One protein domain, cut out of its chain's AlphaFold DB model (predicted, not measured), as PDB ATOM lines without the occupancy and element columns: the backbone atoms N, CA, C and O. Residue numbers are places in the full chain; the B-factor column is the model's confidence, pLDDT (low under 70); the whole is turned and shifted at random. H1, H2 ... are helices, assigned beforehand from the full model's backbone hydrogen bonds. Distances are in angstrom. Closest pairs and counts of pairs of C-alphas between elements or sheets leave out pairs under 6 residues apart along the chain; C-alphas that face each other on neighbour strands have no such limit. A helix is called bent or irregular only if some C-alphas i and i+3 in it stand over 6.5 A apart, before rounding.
ATOM      1  N   VAL A  10     122.116 151.979 125.412       80.94
ATOM      2  CA  VAL A  10     120.981 151.977 124.471       80.94
ATOM      3  C   VAL A  10     120.566 153.406 124.111       80.94
ATOM      4  O   VAL A  10     120.327 153.685 122.938       80.94
ATOM      5  N   GLY A  11     120.532 154.324 125.081       82.50
ATOM      6  CA  GLY A  11     120.252 155.740 124.827       82.50
ATOM      7  C   GLY A  11     121.263 156.385 123.873       82.50
ATOM      8  O   GLY A  11     120.866 157.033 122.905       82.50
ATOM      9  N   PHE A  12     122.561 156.153 124.089       80.62
ATOM     10  CA  PHE A  12     123.613 156.656 123.199       80.62
ATOM     11  C   PHE A  12     123.541 156.042 121.799       80.62
ATOM     12  O   PHE A  12     123.671 156.769 120.816       80.62
ATOM     13  N   ALA A  13     123.276 154.738 121.693       74.25
ATOM     14  CA  ALA A  13     123.123 154.067 120.406       74.25
ATOM     15  C   ALA A  13     121.934 154.631 119.615       74.25
ATOM     16  O   ALA A  13     122.078 154.950 118.436       74.25
ATOM     17  N   LEU A  14     120.778 154.814 120.261       82.50
ATOM     18  CA  LEU A  14     119.602 155.411 119.624       82.50
ATOM     19  C   LEU A  14     119.886 156.836 119.138       82.50
ATOM     20  O   LEU A  14     119.573 157.155 117.993       82.50
ATOM     21  N   GLY A  15     120.532 157.664 119.965       83.75
ATOM     22  CA  GLY A  15     120.939 159.014 119.571       83.75
ATOM     23  C   GLY A  15     121.903 159.010 118.382       83.75
ATOM     24  O   GLY A  15     121.701 159.751 117.420       83.75
ATOM     25  N   ALA A  16     122.902 158.127 118.399       76.44
ATOM     26  CA  ALA A  16     123.860 157.983 117.310       76.44
ATOM     27  C   ALA A  16     123.176 157.569 115.997       76.44
ATOM     28  O   ALA A  16     123.392 158.217 114.973       76.44
ATOM     29  N   TYR A  17     122.309 156.550 116.024       78.19
ATOM     30  CA  TYR A  17     121.563 156.111 114.840       78.19
ATOM     31  C   TYR A  17     120.604 157.182 114.322       78.19
ATOM     32  O   TYR A  17     120.463 157.334 113.109       78.19
ATOM     33  N   PHE A  18     119.984 157.956 115.212       84.00
ATOM     34  CA  PHE A  18     119.092 159.045 114.825       84.00
ATOM     35  C   PHE A  18     119.849 160.169 114.105       84.00
ATOM     36  O   PHE A  18     119.453 160.583 113.015       84.00
ATOM     37  N   ILE A  19     120.990 160.598 114.653       77.00
ATOM     38  CA  ILE A  19     121.876 161.585 114.016       77.00
ATOM     39  C   ILE A  19     122.347 161.073 112.648       77.00
ATOM     40  O   ILE A  19     122.338 161.816 111.664       77.00
ATOM     41  N   TRP A  20     122.716 159.792 112.565       73.94
ATOM     42  CA  TRP A  20     123.162 159.184 111.312       73.94
ATOM     43  C   TRP A  20     122.044 159.079 110.269       73.94
ATOM     44  O   TRP A  20     122.305 159.286 109.089       73.94
ATOM     45  N   GLY A  21     120.801 158.820 110.681       75.88
ATOM     46  CA  GLY A  21     119.637 158.797 109.789       75.88
ATOM     47  C   GLY A  21     119.265 160.176 109.233       75.88
ATOM     48  O   GLY A  21     118.793 160.276 108.100       75.88
ATOM     49  N   ILE A  22     119.529 161.246 109.988       80.12
ATOM     50  CA  ILE A  22     119.298 162.633 109.551       80.12
ATOM     51  C   ILE A  22     120.403 163.123 108.602       80.12
ATOM     52  O   ILE A  22     120.146 163.963 107.739       80.12
ATOM     53  N   ALA A  23     121.625 162.593 108.703       73.31
ATOM     54  CA  ALA A  23     122.761 163.067 107.910       73.31
ATOM     55  C   ALA A  23     122.536 163.023 106.375       73.31
ATOM     56  O   ALA A  23     122.801 164.034 105.720       73.31
ATOM     57  N   PRO A  24     121.991 161.946 105.768       70.25
ATOM     58  CA  PRO A  24     121.650 161.932 104.342       70.25
ATOM     59  C   PRO A  24     120.578 162.961 103.966       70.25
ATOM     60  O   PRO A  24     120.651 163.562 102.894       70.25
ATOM     61  N   ALA A  25     119.595 163.190 104.846       75.94
ATOM     62  CA  ALA A  25     118.548 164.188 104.627       75.94
ATOM     63  C   ALA A  25     119.125 165.612 104.637       75.94
ATOM     64  O   ALA A  25     118.787 166.419 103.772       75.94
ATOM     65  N   TYR A  26     120.064 165.890 105.546       77.12
ATOM     66  CA  TYR A  26     120.814 167.144 105.578       77.12
ATOM     67  C   TYR A  26     121.625 167.361 104.292       77.12
ATOM     68  O   TYR A  26     121.526 168.418 103.673       77.12
ATOM     69  N   PHE A  27     122.359 166.351 103.813       71.12
ATOM     70  CA  PHE A  27     123.107 166.477 102.553       71.12
ATOM     71  C   PHE A  27     122.202 166.696 101.336       71.12
ATOM     72  O   PHE A  27     122.590 167.397 100.404       71.12
ATOM     73  N   LYS A  28     120.971 166.171 101.356       69.75
ATOM     74  CA  LYS A  28     119.974 166.426 100.308       69.75
ATOM     75  C   LYS A  28     119.435 167.863 100.321       69.75
ATOM     76  O   LYS A  28     118.965 168.321  99.283       69.75
ATOM     77  N   LEU A  29     119.496 168.560 101.456       72.75
ATOM     78  CA  LEU A  29     119.136 169.979 101.575       72.75
ATOM     79  C   LEU A  29     120.289 170.894 101.125       72.75
ATOM     80  O   LEU A  29     120.048 171.941 100.534       72.75
ATOM     81  N   VAL A  30     121.540 170.469 101.326       69.88
ATOM     82  CA  VAL A  30     122.763 171.246 101.039       69.88
ATOM     83  C   VAL A  30     123.365 170.878  99.669       69.88
ATOM     84  O   VAL A  30     124.578 170.789  99.504       69.88
ATOM     85  N   LYS A  31     122.529 170.674  98.639       65.12
ATOM     86  CA  LYS A  31     122.992 170.296  97.280       65.12
ATOM     87  C   LYS A  31     123.947 171.301  96.632       65.12
ATOM     88  O   LYS A  31     124.677 170.946  95.712       65.12
ATOM     89  N   GLN A  32     123.903 172.553  97.085       67.31
ATOM     90  CA  GLN A  32     124.679 173.661  96.530       67.31
ATOM     91  C   GLN A  32     126.173 173.585  96.880       67.31
ATOM     92  O   GLN A  32     126.974 174.199  96.183       67.31
ATOM     93  N   VAL A  33     126.563 172.823  97.912       74.25
ATOM     94  CA  VAL A  33     127.969 172.688  98.325       74.25
ATOM     95  C   VAL A  33     128.563 171.398  97.745       74.25
ATOM     96  O   VAL A  33     127.985 170.320  97.927       74.25
ATOM     97  N   PRO A  34     129.721 171.452  97.062       77.25
ATOM     98  CA  PRO A  34     130.356 170.259  96.521       77.25
ATOM     99  C   PRO A  34     130.772 169.288  97.638       77.25
ATOM    100  O   PRO A  34     131.266 169.675  98.698       77.25
ATOM    101  N   ALA A  35     130.618 167.984  97.385       74.00
ATOM    102  CA  ALA A  35     130.921 166.923  98.354       74.00
ATOM    103  C   ALA A  35     132.376 166.962  98.865       74.00
ATOM    104  O   ALA A  35     132.653 166.613 100.015       74.00
ATOM    105  N   THR A  36     133.302 167.413  98.017       75.38
ATOM    106  CA  THR A  36     134.724 167.585  98.338       75.38
ATOM    107  C   THR A  36     134.954 168.637  99.418       75.38
ATOM    108  O   THR A  36     135.804 168.445 100.287       75.38
ATOM    109  N   GLU A  37     134.179 169.719  99.422       79.38
ATOM    110  CA  GLU A  37     134.300 170.796 100.401       79.38
ATOM    111  C   GLU A  37     133.782 170.362 101.776       79.38
ATOM    112  O   GLU A  37     134.465 170.561 102.783       79.38
ATOM    113  N   ILE A  38     132.641 169.666 101.819       79.50
ATOM    114  CA  ILE A  38     132.099 169.067 103.052       79.50
ATOM    115  C   ILE A  38     133.115 168.096 103.664       79.50
ATOM    116  O   ILE A  38     133.359 168.107 104.875       79.50
ATOM    117  N   MET A  39     133.725 167.257 102.825       79.00
ATOM    118  CA  MET A  39     134.719 166.288 103.269       79.00
ATOM    119  C   MET A  39     135.991 166.967 103.785       79.00
ATOM    120  O   MET A  39     136.508 166.595 104.837       79.00
ATOM    121  N   THR A  40     136.462 168.003 103.092       83.69
ATOM    122  CA  THR A  40     137.655 168.762 103.487       83.69
ATOM    123  C   THR A  40     137.464 169.407 104.858       83.69
ATOM    124  O   THR A  40     138.309 169.237 105.736       83.69
ATOM    125  N   HIS A  41     136.312 170.042 105.100       81.06
ATOM    126  CA  HIS A  41     135.975 170.597 106.412       81.06
ATOM    127  C   HIS A  41     135.971 169.522 107.508       81.06
ATOM    128  O   HIS A  41     136.526 169.744 108.584       81.06
ATOM    129  N   ARG A  42     135.412 168.332 107.242       82.75
ATOM    130  CA  ARG A  42     135.437 167.210 108.201       82.75
ATOM    131  C   ARG A  42     136.856 166.766 108.540       82.75
ATOM    132  O   ARG A  42     137.151 166.555 109.716       82.75
ATOM    133  N   VAL A  43     137.724 166.631 107.538       84.94
ATOM    134  CA  VAL A  43     139.122 166.220 107.737       84.94
ATOM    135  C   VAL A  43     139.889 167.277 108.528       84.94
ATOM    136  O   VAL A  43     140.578 166.922 109.482       84.94
ATOM    137  N   ILE A  44     139.723 168.562 108.200       89.38
ATOM    138  CA  ILE A  44     140.382 169.670 108.906       89.38
ATOM    139  C   ILE A  44     139.951 169.704 110.376       89.38
ATOM    140  O   ILE A  44     140.809 169.668 111.257       89.38
ATOM    141  N   TRP A  45     138.646 169.702 110.664       88.81
ATOM    142  CA  TRP A  45     138.156 169.735 112.047       88.81
ATOM    143  C   TRP A  45     138.556 168.494 112.843       88.81
ATOM    144  O   TRP A  45     138.945 168.613 114.004       88.81
ATOM    145  N   SER A  46     138.536 167.313 112.218       83.62
ATOM    146  CA  SER A  46     138.987 166.076 112.865       83.62
ATOM    147  C   SER A  46     140.486 166.118 113.166       83.62
ATOM    148  O   SER A  46     140.894 165.745 114.262       83.62
ATOM    149  N   ALA A  47     141.307 166.614 112.237       87.00
ATOM    150  CA  ALA A  47     142.745 166.767 112.440       87.00
ATOM    151  C   ALA A  47     143.054 167.772 113.558       87.00
ATOM    152  O   ALA A  47     143.869 167.480 114.431       87.00
ATOM    153  N   LEU A  48     142.365 168.919 113.576       90.62
ATOM    154  CA  LEU A  48     142.489 169.920 114.639       90.62
ATOM    155  C   LEU A  48     142.095 169.345 116.004       90.62
ATOM    156  O   LEU A  48     142.838 169.498 116.974       90.62
ATOM    157  N   PHE A  49     140.970 168.633 116.080       89.00
ATOM    158  CA  PHE A  49     140.518 167.992 117.312       89.00
ATOM    159  C   PHE A  49     141.495 166.909 117.792       89.00
ATOM    160  O   PHE A  49     141.842 166.856 118.973       89.00
ATOM    161  N   MET A  50     142.008 166.086 116.875       86.69
ATOM    162  CA  MET A  50     143.006 165.061 117.186       86.69
ATOM    163  C   MET A  50     144.306 165.685 117.714       86.69
ATOM    164  O   MET A  50     144.857 165.215 118.709       86.69
ATOM    165  N   LEU A  51     144.785 166.763 117.082       87.94
ATOM    166  CA  LEU A  51     145.968 167.505 117.526       87.94
ATOM    167  C   LEU A  51     145.762 168.110 118.916       87.94
ATOM    168  O   LEU A  51     146.656 168.018 119.761       87.94
ATOM    169  N   LEU A  52     144.582 168.672 119.179       91.31
ATOM    170  CA  LEU A  52     144.224 169.192 120.493       91.31
ATOM    171  C   LEU A  52     144.270 168.082 121.553       91.31
ATOM    172  O   LEU A  52     144.925 168.250 122.580       91.31
ATOM    173  N   LEU A  53     143.667 166.919 121.285       88.19
ATOM    174  CA  LEU A  53     143.699 165.776 122.204       88.19
ATOM    175  C   LEU A  53     145.118 165.260 122.466       88.19
ATOM    176  O   LEU A  53     145.457 164.987 123.615       88.19
ATOM    177  N   ILE A  54     145.960 165.156 121.435       87.44
ATOM    178  CA  ILE A  54     147.372 164.756 121.580       87.44
ATOM    179  C   ILE A  54     148.140 165.769 122.436       87.44
ATOM    180  O   ILE A  54     148.987 165.387 123.250       87.44
ATOM    181  N   THR A  55     147.840 167.058 122.265       88.81
ATOM    182  CA  THR A  55     148.454 168.141 123.039       88.81
ATOM    183  C   THR A  55     148.068 168.042 124.510       88.81
ATOM    184  O   THR A  55     148.947 168.069 125.373       88.81
ATOM    185  N   LEU A  56     146.777 167.852 124.794       90.31
ATOM    186  CA  LEU A  56     146.250 167.704 126.152       90.31
ATOM    187  C   LEU A  56     146.748 166.418 126.830       90.31
ATOM    188  O   LEU A  56     147.104 166.444 128.004       90.31
ATOM    189  N   SER A  57     146.849 165.309 126.092       87.69
ATOM    190  CA  SER A  57     147.348 164.027 126.611       87.69
ATOM    191  C   SER A  57     148.878 163.927 126.662       87.69
ATOM    192  O   SER A  57     149.410 162.898 127.082       87.69
ATOM    193  N   ARG A  58     149.602 164.960 126.196       84.62
ATOM    194  CA  ARG A  58     151.074 165.028 126.094       84.62
ATOM    195  C   ARG A  58     151.725 163.810 125.417       84.62
ATOM    196  O   ARG A  58     152.912 163.546 125.603       84.62
ATOM    197  N   SER A  59     150.991 163.095 124.565       83.44
ATOM    198  CA  SER A  59     151.422 161.821 123.962       83.44
ATOM    199  C   SER A  59     152.293 161.982 122.701       83.44
ATOM    200  O   SER A  59     152.428 161.066 121.886       83.44
ATOM    201  N   TRP A  60     152.942 163.140 122.544       85.75
ATOM    202  CA  TRP A  60     153.838 163.469 121.431       85.75
ATOM    203  C   TRP A  60     154.975 162.462 121.176       85.75
ATOM    204  O   TRP A  60     155.273 162.212 120.002       85.75
ATOM    205  N   PRO A  61     155.613 161.844 122.197       82.56
ATOM    206  CA  PRO A  61     156.645 160.833 121.957       82.56
ATOM    207  C   PRO A  61     156.109 159.611 121.199       82.56
ATOM    208  O   PRO A  61     156.779 159.098 120.300       82.56
ATOM    209  N   GLY A  62     154.870 159.197 121.494       80.50
ATOM    210  CA  GLY A  62     154.188 158.104 120.803       80.50
ATOM    211  C   GLY A  62     153.965 158.423 119.325       80.50
ATOM    212  O   GLY A  62     154.359 157.644 118.457       80.50
ATOM    213  N   VAL A  63     153.450 159.618 119.029       81.88
ATOM    214  CA  VAL A  63     153.233 160.093 117.651       81.88
ATOM    215  C   VAL A  63     154.543 160.128 116.862       81.88
ATOM    216  O   VAL A  63     154.621 159.584 115.760       81.88
ATOM    217  N   ARG A  64     155.615 160.680 117.447       84.38
ATOM    218  CA  ARG A  64     156.943 160.717 116.807       84.38
ATOM    219  C   ARG A  64     157.489 159.318 116.513       84.38
ATOM    220  O   ARG A  64     158.112 159.121 115.473       84.38
ATOM    221  N   SER A  65     157.250 158.343 117.391       84.56
ATOM    222  CA  SER A  65     157.708 156.960 117.180       84.56
ATOM    223  C   SER A  65     157.007 156.264 116.006       84.56
ATOM    224  O   SER A  65     157.638 155.477 115.297       84.56
ATOM    225  N   VAL A  66     155.729 156.580 115.772       83.69
ATOM    226  CA  VAL A  66     154.945 156.059 114.642       83.69
ATOM    227  C   VAL A  66     155.347 156.755 113.345       83.69
ATOM    228  O   VAL A  66     155.545 156.079 112.339       83.69
ATOM    229  N   LEU A  67     155.555 158.075 113.377       85.38
ATOM    230  CA  LEU A  67     156.003 158.846 112.210       85.38
ATOM    231  C   LEU A  67     157.381 158.408 111.693       85.38
ATOM    232  O   LEU A  67     157.640 158.476 110.497       85.38
ATOM    233  N   ARG A  68     158.249 157.891 112.571       88.88
ATOM    234  CA  ARG A  68     159.546 157.306 112.189       88.88
ATOM    235  C   ARG A  68     159.437 155.949 111.479       88.88
ATOM    236  O   ARG A  68     160.447 155.435 111.010       88.88
ATOM    237  N   GLN A  69     158.249 155.348 111.409       89.88
ATOM    238  CA  GLN A  69     158.022 154.043 110.785       89.88
ATOM    239  C   GLN A  69     157.259 154.218 109.461       89.88
ATOM    240  O   GLN A  69     156.027 154.139 109.454       89.88
ATOM    241  N   PRO A  70     157.953 154.395 108.318       86.44
ATOM    242  CA  PRO A  70     157.317 154.759 107.046       86.44
ATOM    243  C   PRO A  70     156.281 153.729 106.582       86.44
ATOM    244  O   PRO A  70     155.249 154.100 106.035       86.44
ATOM    245  N   LYS A  71     156.490 152.438 106.879       89.69
ATOM    246  CA  LYS A  71     155.512 151.376 106.589       89.69
ATOM    247  C   LYS A  71     154.180 151.585 107.316       89.69
ATOM    248  O   LYS A  71     153.128 151.393 106.718       89.69
ATOM    249  N   LYS A  72     154.214 151.979 108.595       82.88
ATOM    250  CA  LYS A  72     152.994 152.240 109.376       82.88
ATOM    251  C   LYS A  72     152.300 153.501 108.892       82.88
ATOM    252  O   LYS A  72     151.085 153.490 108.747       82.88
ATOM    253  N   VAL A  73     153.066 154.549 108.599       86.12
ATOM    254  CA  VAL A  73     152.527 155.792 108.036       86.12
ATOM    255  C   VAL A  73     151.850 155.527 106.694       86.12
ATOM    256  O   VAL A  73     150.730 155.980 106.496       86.12
ATOM    257  N   LEU A  74     152.466 154.738 105.810       90.38
ATOM    258  CA  LEU A  74     151.869 154.380 104.524       90.38
ATOM    259  C   LEU A  74     150.566 153.589 104.696       90.38
ATOM    260  O   LEU A  74     149.593 153.855 104.003       90.38
ATOM    261  N   LEU A  75     150.526 152.646 105.639       86.38
ATOM    262  CA  LEU A  75     149.331 151.841 105.901       86.38
ATOM    263  C   LEU A  75     148.201 152.685 106.521       86.38
ATOM    264  O   LEU A  75     147.036 152.532 106.156       86.38
ATOM    265  N   LEU A  76     148.543 153.633 107.397       83.94
ATOM    266  CA  LEU A  76     147.607 154.629 107.926       83.94
ATOM    267  C   LEU A  76     147.107 155.582 106.832       83.94
ATOM    268  O   LEU A  76     145.919 155.873 106.775       83.94
ATOM    269  N   ALA A  77     147.982 156.026 105.930       85.00
ATOM    270  CA  ALA A  77     147.598 156.865 104.800       85.00
ATOM    271  C   ALA A  77     146.673 156.110 103.838       85.00
ATOM    272  O   ALA A  77     145.642 156.639 103.439       85.00
ATOM    273  N   LEU A  78     146.995 154.852 103.522       88.19
ATOM    274  CA  LEU A  78     146.170 154.008 102.665       88.19
ATOM    275  C   LEU A  78     144.781 153.805 103.275       88.19
ATOM    276  O   LEU A  78     143.784 154.056 102.611       88.19
ATOM    277  N   THR A  79     144.711 153.421 104.550       79.81
ATOM    278  CA  THR A  79     143.427 153.249 105.249       79.81
ATOM    279  C   THR A  79     142.635 154.555 105.323       79.81
ATOM    280  O   THR A  79     141.435 154.543 105.058       79.81
ATOM    281  N   ALA A  80     143.291 155.688 105.587       80.25
ATOM    282  CA  ALA A  80     142.650 157.001 105.582       80.25
ATOM    283  C   ALA A  80     142.092 157.376 104.200       80.25
ATOM    284  O   ALA A  80     140.963 157.853 104.115       80.25
ATOM    285  N   VAL A  81     142.830 157.119 103.115       84.69
ATOM    286  CA  VAL A  81     142.364 157.365 101.740       84.69
ATOM    287  C   VAL A  81     141.236 156.410 101.359       84.69
ATOM    288  O   VAL A  81     140.267 156.845 100.749       84.69
ATOM    289  N   THR A  82     141.303 155.134 101.738       81.38
ATOM    290  CA  THR A  82     140.231 154.165 101.461       81.38
ATOM    291  C   THR A  82     138.938 154.546 102.179       81.38
ATOM    292  O   THR A  82     137.877 154.596 101.558       81.38
ATOM    293  N   ILE A  83     139.018 154.856 103.475       78.69
ATOM    294  CA  ILE A  83     137.855 155.266 104.272       78.69
ATOM    295  C   ILE A  83     137.345 156.633 103.799       78.69
ATOM    296  O   ILE A  83     136.140 156.826 103.647       78.69
ATOM    297  N   GLY A  84     138.251 157.569 103.511       76.38
ATOM    298  CA  GLY A  84     137.914 158.891 102.996       76.38
ATOM    299  C   GLY A  84     137.250 158.833 101.620       76.38
ATOM    300  O   GLY A  84     136.209 159.445 101.408       76.38
ATOM    301  N   GLY A  85     137.790 158.038 100.700       77.81
ATOM    302  CA  GLY A  85     137.202 157.800  99.384       77.81
ATOM    303  C   GLY A  85     135.824 157.150  99.483       77.81
ATOM    304  O   GLY A  85     134.895 157.587  98.808       77.81
ATOM    305  N   ASN A  86     135.651 156.175 100.382       81.12
ATOM    306  CA  ASN A  86     134.347 155.568 100.649       81.12
ATOM    307  C   ASN A  86     133.313 156.604 101.126       81.12
ATOM    308  O   ASN A  86     132.201 156.653 100.599       81.12
ATOM    309  N   TRP A  87     133.691 157.472 102.064       78.56
ATOM    310  CA  TRP A  87     132.812 158.536 102.552       78.56
ATOM    311  C   TRP A  87     132.497 159.586 101.480       78.56
ATOM    312  O   TRP A  87     131.366 160.066 101.396       78.56
ATOM    313  N   LEU A  88     133.476 159.938 100.646       76.38
ATOM    314  CA  LEU A  88     133.279 160.883  99.550       76.38
ATOM    315  C   LEU A  88     132.300 160.323  98.510       76.38
ATOM    316  O   LEU A  88     131.390 161.038  98.095       76.38
ATOM    317  N   LEU A  89     132.444 159.044  98.145       77.75
ATOM    318  CA  LEU A  89     131.514 158.344  97.257       77.75
ATOM    319  C   LEU A  89     130.096 158.322  97.829       77.75
ATOM    320  O   LEU A  89     129.142 158.545  97.089       77.75
ATOM    321  N   PHE A  90     129.949 158.124  99.141       73.75
ATOM    322  CA  PHE A  90     128.647 158.189  99.800       73.75
ATOM    323  C   PHE A  90     127.993 159.571  99.675       73.75
ATOM    324  O   PHE A  90     126.853 159.666  99.217       73.75
ATOM    325  N   ILE A  91     128.706 160.646 100.033       72.06
ATOM    326  CA  ILE A  91     128.172 162.017  99.930       72.06
ATOM    327  C   ILE A  91     127.848 162.349  98.466       72.06
ATOM    328  O   ILE A  91     126.794 162.916  98.174       72.06
ATOM    329  N   TRP A  92     128.727 161.964  97.537       77.56
ATOM    330  CA  TRP A  92     128.523 162.165  96.105       77.56
ATOM    331  C   TRP A  92     127.271 161.437  95.594       77.56
ATOM    332  O   TRP A  92     126.458 162.050  94.900       77.56
ATOM    333  N   ALA A  93     127.066 160.175  95.982       74.88
ATOM    334  CA  ALA A  93     125.899 159.391  95.586       74.88
ATOM    335  C   ALA A  93     124.591 159.978  96.144       74.88
ATOM    336  O   ALA A  93     123.587 160.045  95.435       74.88
ATOM    337  N   VAL A  94     124.598 160.477  97.386       72.81
ATOM    338  CA  VAL A  94     123.431 161.158  97.979       72.81
ATOM    339  C   VAL A  94     123.105 162.460  97.234       72.81
ATOM    340  O   VAL A  94     121.929 162.725  96.960       72.81
ATOM    341  N   ASN A  95     124.115 163.252  96.854       72.38
ATOM    342  CA  ASN A  95     123.896 164.505  96.124       72.38
ATOM    343  C   ASN A  95     123.310 164.247  94.718       72.38
ATOM    344  O   ASN A  95     122.290 164.835  94.345       72.38
ATOM    345  N   ASN A  96     123.864 163.268  93.991       74.69
ATOM    346  CA  ASN A  96     123.448 162.892  92.631       74.69
ATOM    347  C   ASN A  96     122.163 162.038  92.567       74.69
ATOM    348  O   ASN A  96     121.861 161.465  91.531       74.69
ATOM    349  N   GLN A  97     121.375 161.952  93.649       72.81
ATOM    350  CA  GLN A  97     120.142 161.143  93.741       72.81
ATOM    351  C   GLN A  97     120.336 159.617  93.627       72.81
ATOM    352  O   GLN A  97     119.356 158.877  93.652       72.81
ATOM    353  N   HIS A  98     121.570 159.114  93.637       71.75
ATOM    354  CA  HIS A  98     121.905 157.683  93.661       71.75
ATOM    355  C   HIS A  98     121.869 157.113  95.094       71.75
ATOM    356  O   HIS A  98     122.677 156.275  95.497       71.75
ATOM    357  N   MET A  99     120.916 157.569  95.910       66.88
ATOM    358  CA  MET A  99     120.797 157.159  97.315       66.88
ATOM    359  C   MET A  99     120.493 155.656  97.455       66.88
ATOM    360  O   MET A  99     120.885 155.023  98.438       66.88
ATOM    361  N   LEU A 100     119.827 155.077  96.452       66.75
ATOM    362  CA  LEU A 100     119.477 153.659  96.408       66.75
ATOM    363  C   LEU A 100     120.718 152.781  96.164       66.75
ATOM    364  O   LEU A 100     120.910 151.786  96.860       66.75
ATOM    365  N   GLU A 101     121.615 153.208  95.270       67.75
ATOM    366  CA  GLU A 101     122.908 152.556  95.010       67.75
ATOM    367  C   GLU A 101     123.842 152.658  96.221       67.75
ATOM    368  O   GLU A 101     124.465 151.670  96.615       67.75
ATOM    369  N   ALA A 102     123.882 153.826  96.871       69.06
ATOM    370  CA  ALA A 102     124.635 154.021  98.107       69.06
ATOM    371  C   ALA A 102     124.169 153.056  99.209       69.06
ATOM    372  O   ALA A 102     124.984 152.371  99.826       69.06
ATOM    373  N   SER A 103     122.854 152.960  99.422       69.75
ATOM    374  CA  SER A 103     122.269 152.065 100.430       69.75
ATOM    375  C   SER A 103     122.571 150.594 100.119       69.75
ATOM    376  O   SER A 103     122.943 149.841 101.019       69.75
ATOM    377  N   LEU A 104     122.491 150.195  98.844       67.62
ATOM    378  CA  LEU A 104     122.847 148.850  98.387       67.62
ATOM    379  C   LEU A 104     124.326 148.528  98.661       67.62
ATOM    380  O   LEU A 104     124.634 147.453  99.176       67.62
ATOM    381  N   GLY A 105     125.230 149.480  98.424       67.69
ATOM    382  CA  GLY A 105     126.646 149.356  98.782       67.69
ATOM    383  C   GLY A 105     126.874 149.108 100.280       67.69
ATOM    384  O   GLY A 105     127.658 148.230 100.649       67.69
ATOM    385  N   TYR A 106     126.147 149.806 101.161       71.06
ATOM    386  CA  TYR A 106     126.232 149.565 102.609       71.06
ATOM    387  C   TYR A 106     125.683 148.196 103.029       71.06
ATOM    388  O   TYR A 106     126.228 147.598 103.959       71.06
ATOM    389  N   PHE A 107     124.669 147.658 102.343       70.81
ATOM    390  CA  PHE A 107     124.180 146.292 102.581       70.81
ATOM    391  C   PHE A 107     125.144 145.206 102.084       70.81
ATOM    392  O   PHE A 107     125.194 144.116 102.658       70.81
ATOM    393  N   ILE A 108     125.940 145.500 101.055       71.31
ATOM    394  CA  ILE A 108     126.947 144.577 100.520       71.31
ATOM    395  C   ILE A 108     128.119 144.395 101.500       71.31
ATOM    396  O   ILE A 108     128.635 143.286 101.620       71.31
ATOM    397  N   ASN A 109     128.511 145.427 102.254       69.38
ATOM    398  CA  ASN A 109     129.648 145.355 103.185       69.38
ATOM    399  C   ASN A 109     129.552 144.196 104.208       69.38
ATOM    400  O   ASN A 109     130.496 143.407 104.304       69.38
ATOM    401  N   PRO A 110     128.440 144.008 104.951       72.62
ATOM    402  CA  PRO A 110     128.257 142.842 105.815       72.62
ATOM    403  C   PRO A 110     128.317 141.504 105.072       72.62
ATOM    404  O   PRO A 110     128.912 140.560 105.586       72.62
ATOM    405  N   LEU A 111     127.742 141.413 103.867       72.12
ATOM    406  CA  LEU A 111     127.775 140.189 103.060       72.12
ATOM    407  C   LEU A 111     129.204 139.846 102.643       72.12
ATOM    408  O   LEU A 111     129.627 138.705 102.807       72.12
ATOM    409  N   ILE A 112     129.969 140.839 102.189       75.69
ATOM    410  CA  ILE A 112     131.389 140.695 101.865       75.69
ATOM    411  C   ILE A 112     132.181 140.256 103.102       75.69
ATOM    412  O   ILE A 112     132.980 139.327 103.012       75.69
ATOM    413  N   ASN A 113     131.925 140.844 104.272       72.25
ATOM    414  CA  ASN A 113     132.582 140.439 105.518       72.25
ATOM    415  C   ASN A 113     132.245 138.994 105.913       72.25
ATOM    416  O   ASN A 113     133.124 138.264 106.370       72.25
ATOM    417  N   VAL A 114     130.997 138.556 105.718       75.38
ATOM    418  CA  VAL A 114     130.583 137.163 105.948       75.38
ATOM    419  C   VAL A 114     131.241 136.229 104.934       75.38
ATOM    420  O   VAL A 114     131.739 135.179 105.328       75.38
ATOM    421  N   VAL A 115     131.313 136.610 103.656       76.56
ATOM    422  CA  VAL A 115     131.983 135.836 102.599       76.56
ATOM    423  C   VAL A 115     133.477 135.708 102.876       76.56
ATOM    424  O   VAL A 115     133.990 134.594 102.858       76.56
ATOM    425  N   PHE A 116     134.173 136.796 103.210       75.12
ATOM    426  CA  PHE A 116     135.571 136.732 103.636       75.12
ATOM    427  C   PHE A 116     135.727 135.894 104.906       75.12
ATOM    428  O   PHE A 116     136.608 135.040 104.966       75.12
ATOM    429  N   GLY A 117     134.834 136.057 105.884       72.62
ATOM    430  CA  GLY A 117     134.787 135.209 107.071       72.62
ATOM    431  C   GLY A 117     134.674 133.725 106.716       72.62
ATOM    432  O   GLY A 117     135.432 132.914 107.232       72.62
ATOM    433  N   MET A 118     133.802 133.356 105.779       74.56
ATOM    434  CA  MET A 118     133.675 131.976 105.308       74.56
ATOM    435  C   MET A 118     134.921 131.517 104.548       74.56
ATOM    436  O   MET A 118     135.448 130.459 104.864       74.56
ATOM    437  N   LEU A 119     135.445 132.297 103.602       76.69
ATOM    438  CA  LEU A 119     136.607 131.908 102.793       76.69
ATOM    439  C   LEU A 119     137.874 131.710 103.637       76.69
ATOM    440  O   LEU A 119     138.607 130.745 103.418       76.69
ATOM    441  N   PHE A 120     138.113 132.573 104.629       73.31
ATOM    442  CA  PHE A 120     139.278 132.466 105.510       73.31
ATOM    443  C   PHE A 120     139.093 131.441 106.647       73.31
ATOM    444  O   PHE A 120     140.078 130.824 107.051       73.31
ATOM    445  N   PHE A 121     137.867 131.199 107.142       61.16
ATOM    446  CA  PHE A 121     137.600 130.232 108.227       61.16
ATOM    447  C   PHE A 121     137.066 128.855 107.770       61.16
ATOM    448  O   PHE A 121     136.852 127.985 108.616       61.16
ATOM    449  N   ALA A 122     136.862 128.602 106.471       56.03
ATOM    450  CA  ALA A 122     136.296 127.336 105.971       56.03
ATOM    451  C   ALA A 122     137.279 126.153 105.880       56.03
ATOM    452  O   ALA A 122     136.857 125.051 105.523       56.03
TER     453      ALA A 122
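This is residues 10 to 122 of the 180 residues of the protein "Putative chloramphenical resistance permease RarD" of Enterobacter agglomerans (UniProt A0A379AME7). This is an open frame of helices: H2 and H4 meet near one end of each as a V, and short H3 bridges the V's open end, leaving its middle empty. From the point of the V two arms go separate ways, H1 before H2 and H5 after H4, so that residues 10 to 22 and residues 107 to 122 stick out. The printed part has 113 residues, with five named helices in the order H1, H2, H3, H4, H5 and no named strand; the class is all helix. The whole is loose, with a radius of gyration of the C-alphas of 17.9 A and spans of 46 by 45 by 32 A.

H4, residues 70 to 95, is the hub, touching four other helices. H2, residues 35 to 56, touches H4 with residues 35 to 39 alone, at a steep tilt of 41 degrees, opposite ways; the closest C-alphas, of Ala 35 and Trp 92, are 5.8 A apart. H1, residues 10 to 29, touches H4 with residues 24 to 28 alone, at a steep tilt of 63 degrees, the same way; the closest C-alphas, of Lys 28 and Asn 95, are 6.0 A apart. H5, residues 99 to 121, forms a helical hairpin with H4, at a tilt of 38 degrees, only just steep; the closest C-alphas, of Ala 93 and Met 99, are 5.8 A apart. The packing of these three pairs is mostly crossed, with 0 at a shallow tilt. H3, residues 60 to 67, and H4 touch only at the corner, and only just, with 3 pairs of C-alphas within 8 A; the closest are those of Leu 67 and Val 73, 6.2 A apart. H2 and H3 are close but not clearly touching, the C-alphas of Ile 54 and Trp 60 being closest at 6.6 A. H1 is apart from H2, H3 and H5. In H2, H3 and H4 every O i to N i+4 pair is within hydrogen-bond range, against 14 of 16 in H1 and 17 of 19 in H5.

H4 is the longest helix, 36.5 A from C-alpha 70 at (157.317, 154.759, 107.046) to C-alpha 95 at (123.896, 164.505, 96.124). H5 measures 33.6 A, H2 31.8 A, H1 29.2 A and H3 10.5 A. H1 begins with C-alpha 10 at (120.981, 151.977, 124.471) and is only just irregular, C-alphas 21 and 24 being 6.6 A apart. H5 has a kink of 25 degrees near residue 110.

The C-alphas farthest apart, of Gln 32 and Ala 122, are 48.7 A from each other. The printed part has no cut, and its four links are tight. The mean pLDDT of the printed part is 78.5; it is under 70 at residues 28, 30 to 32, 99 to 105, 109, and 121 to 122.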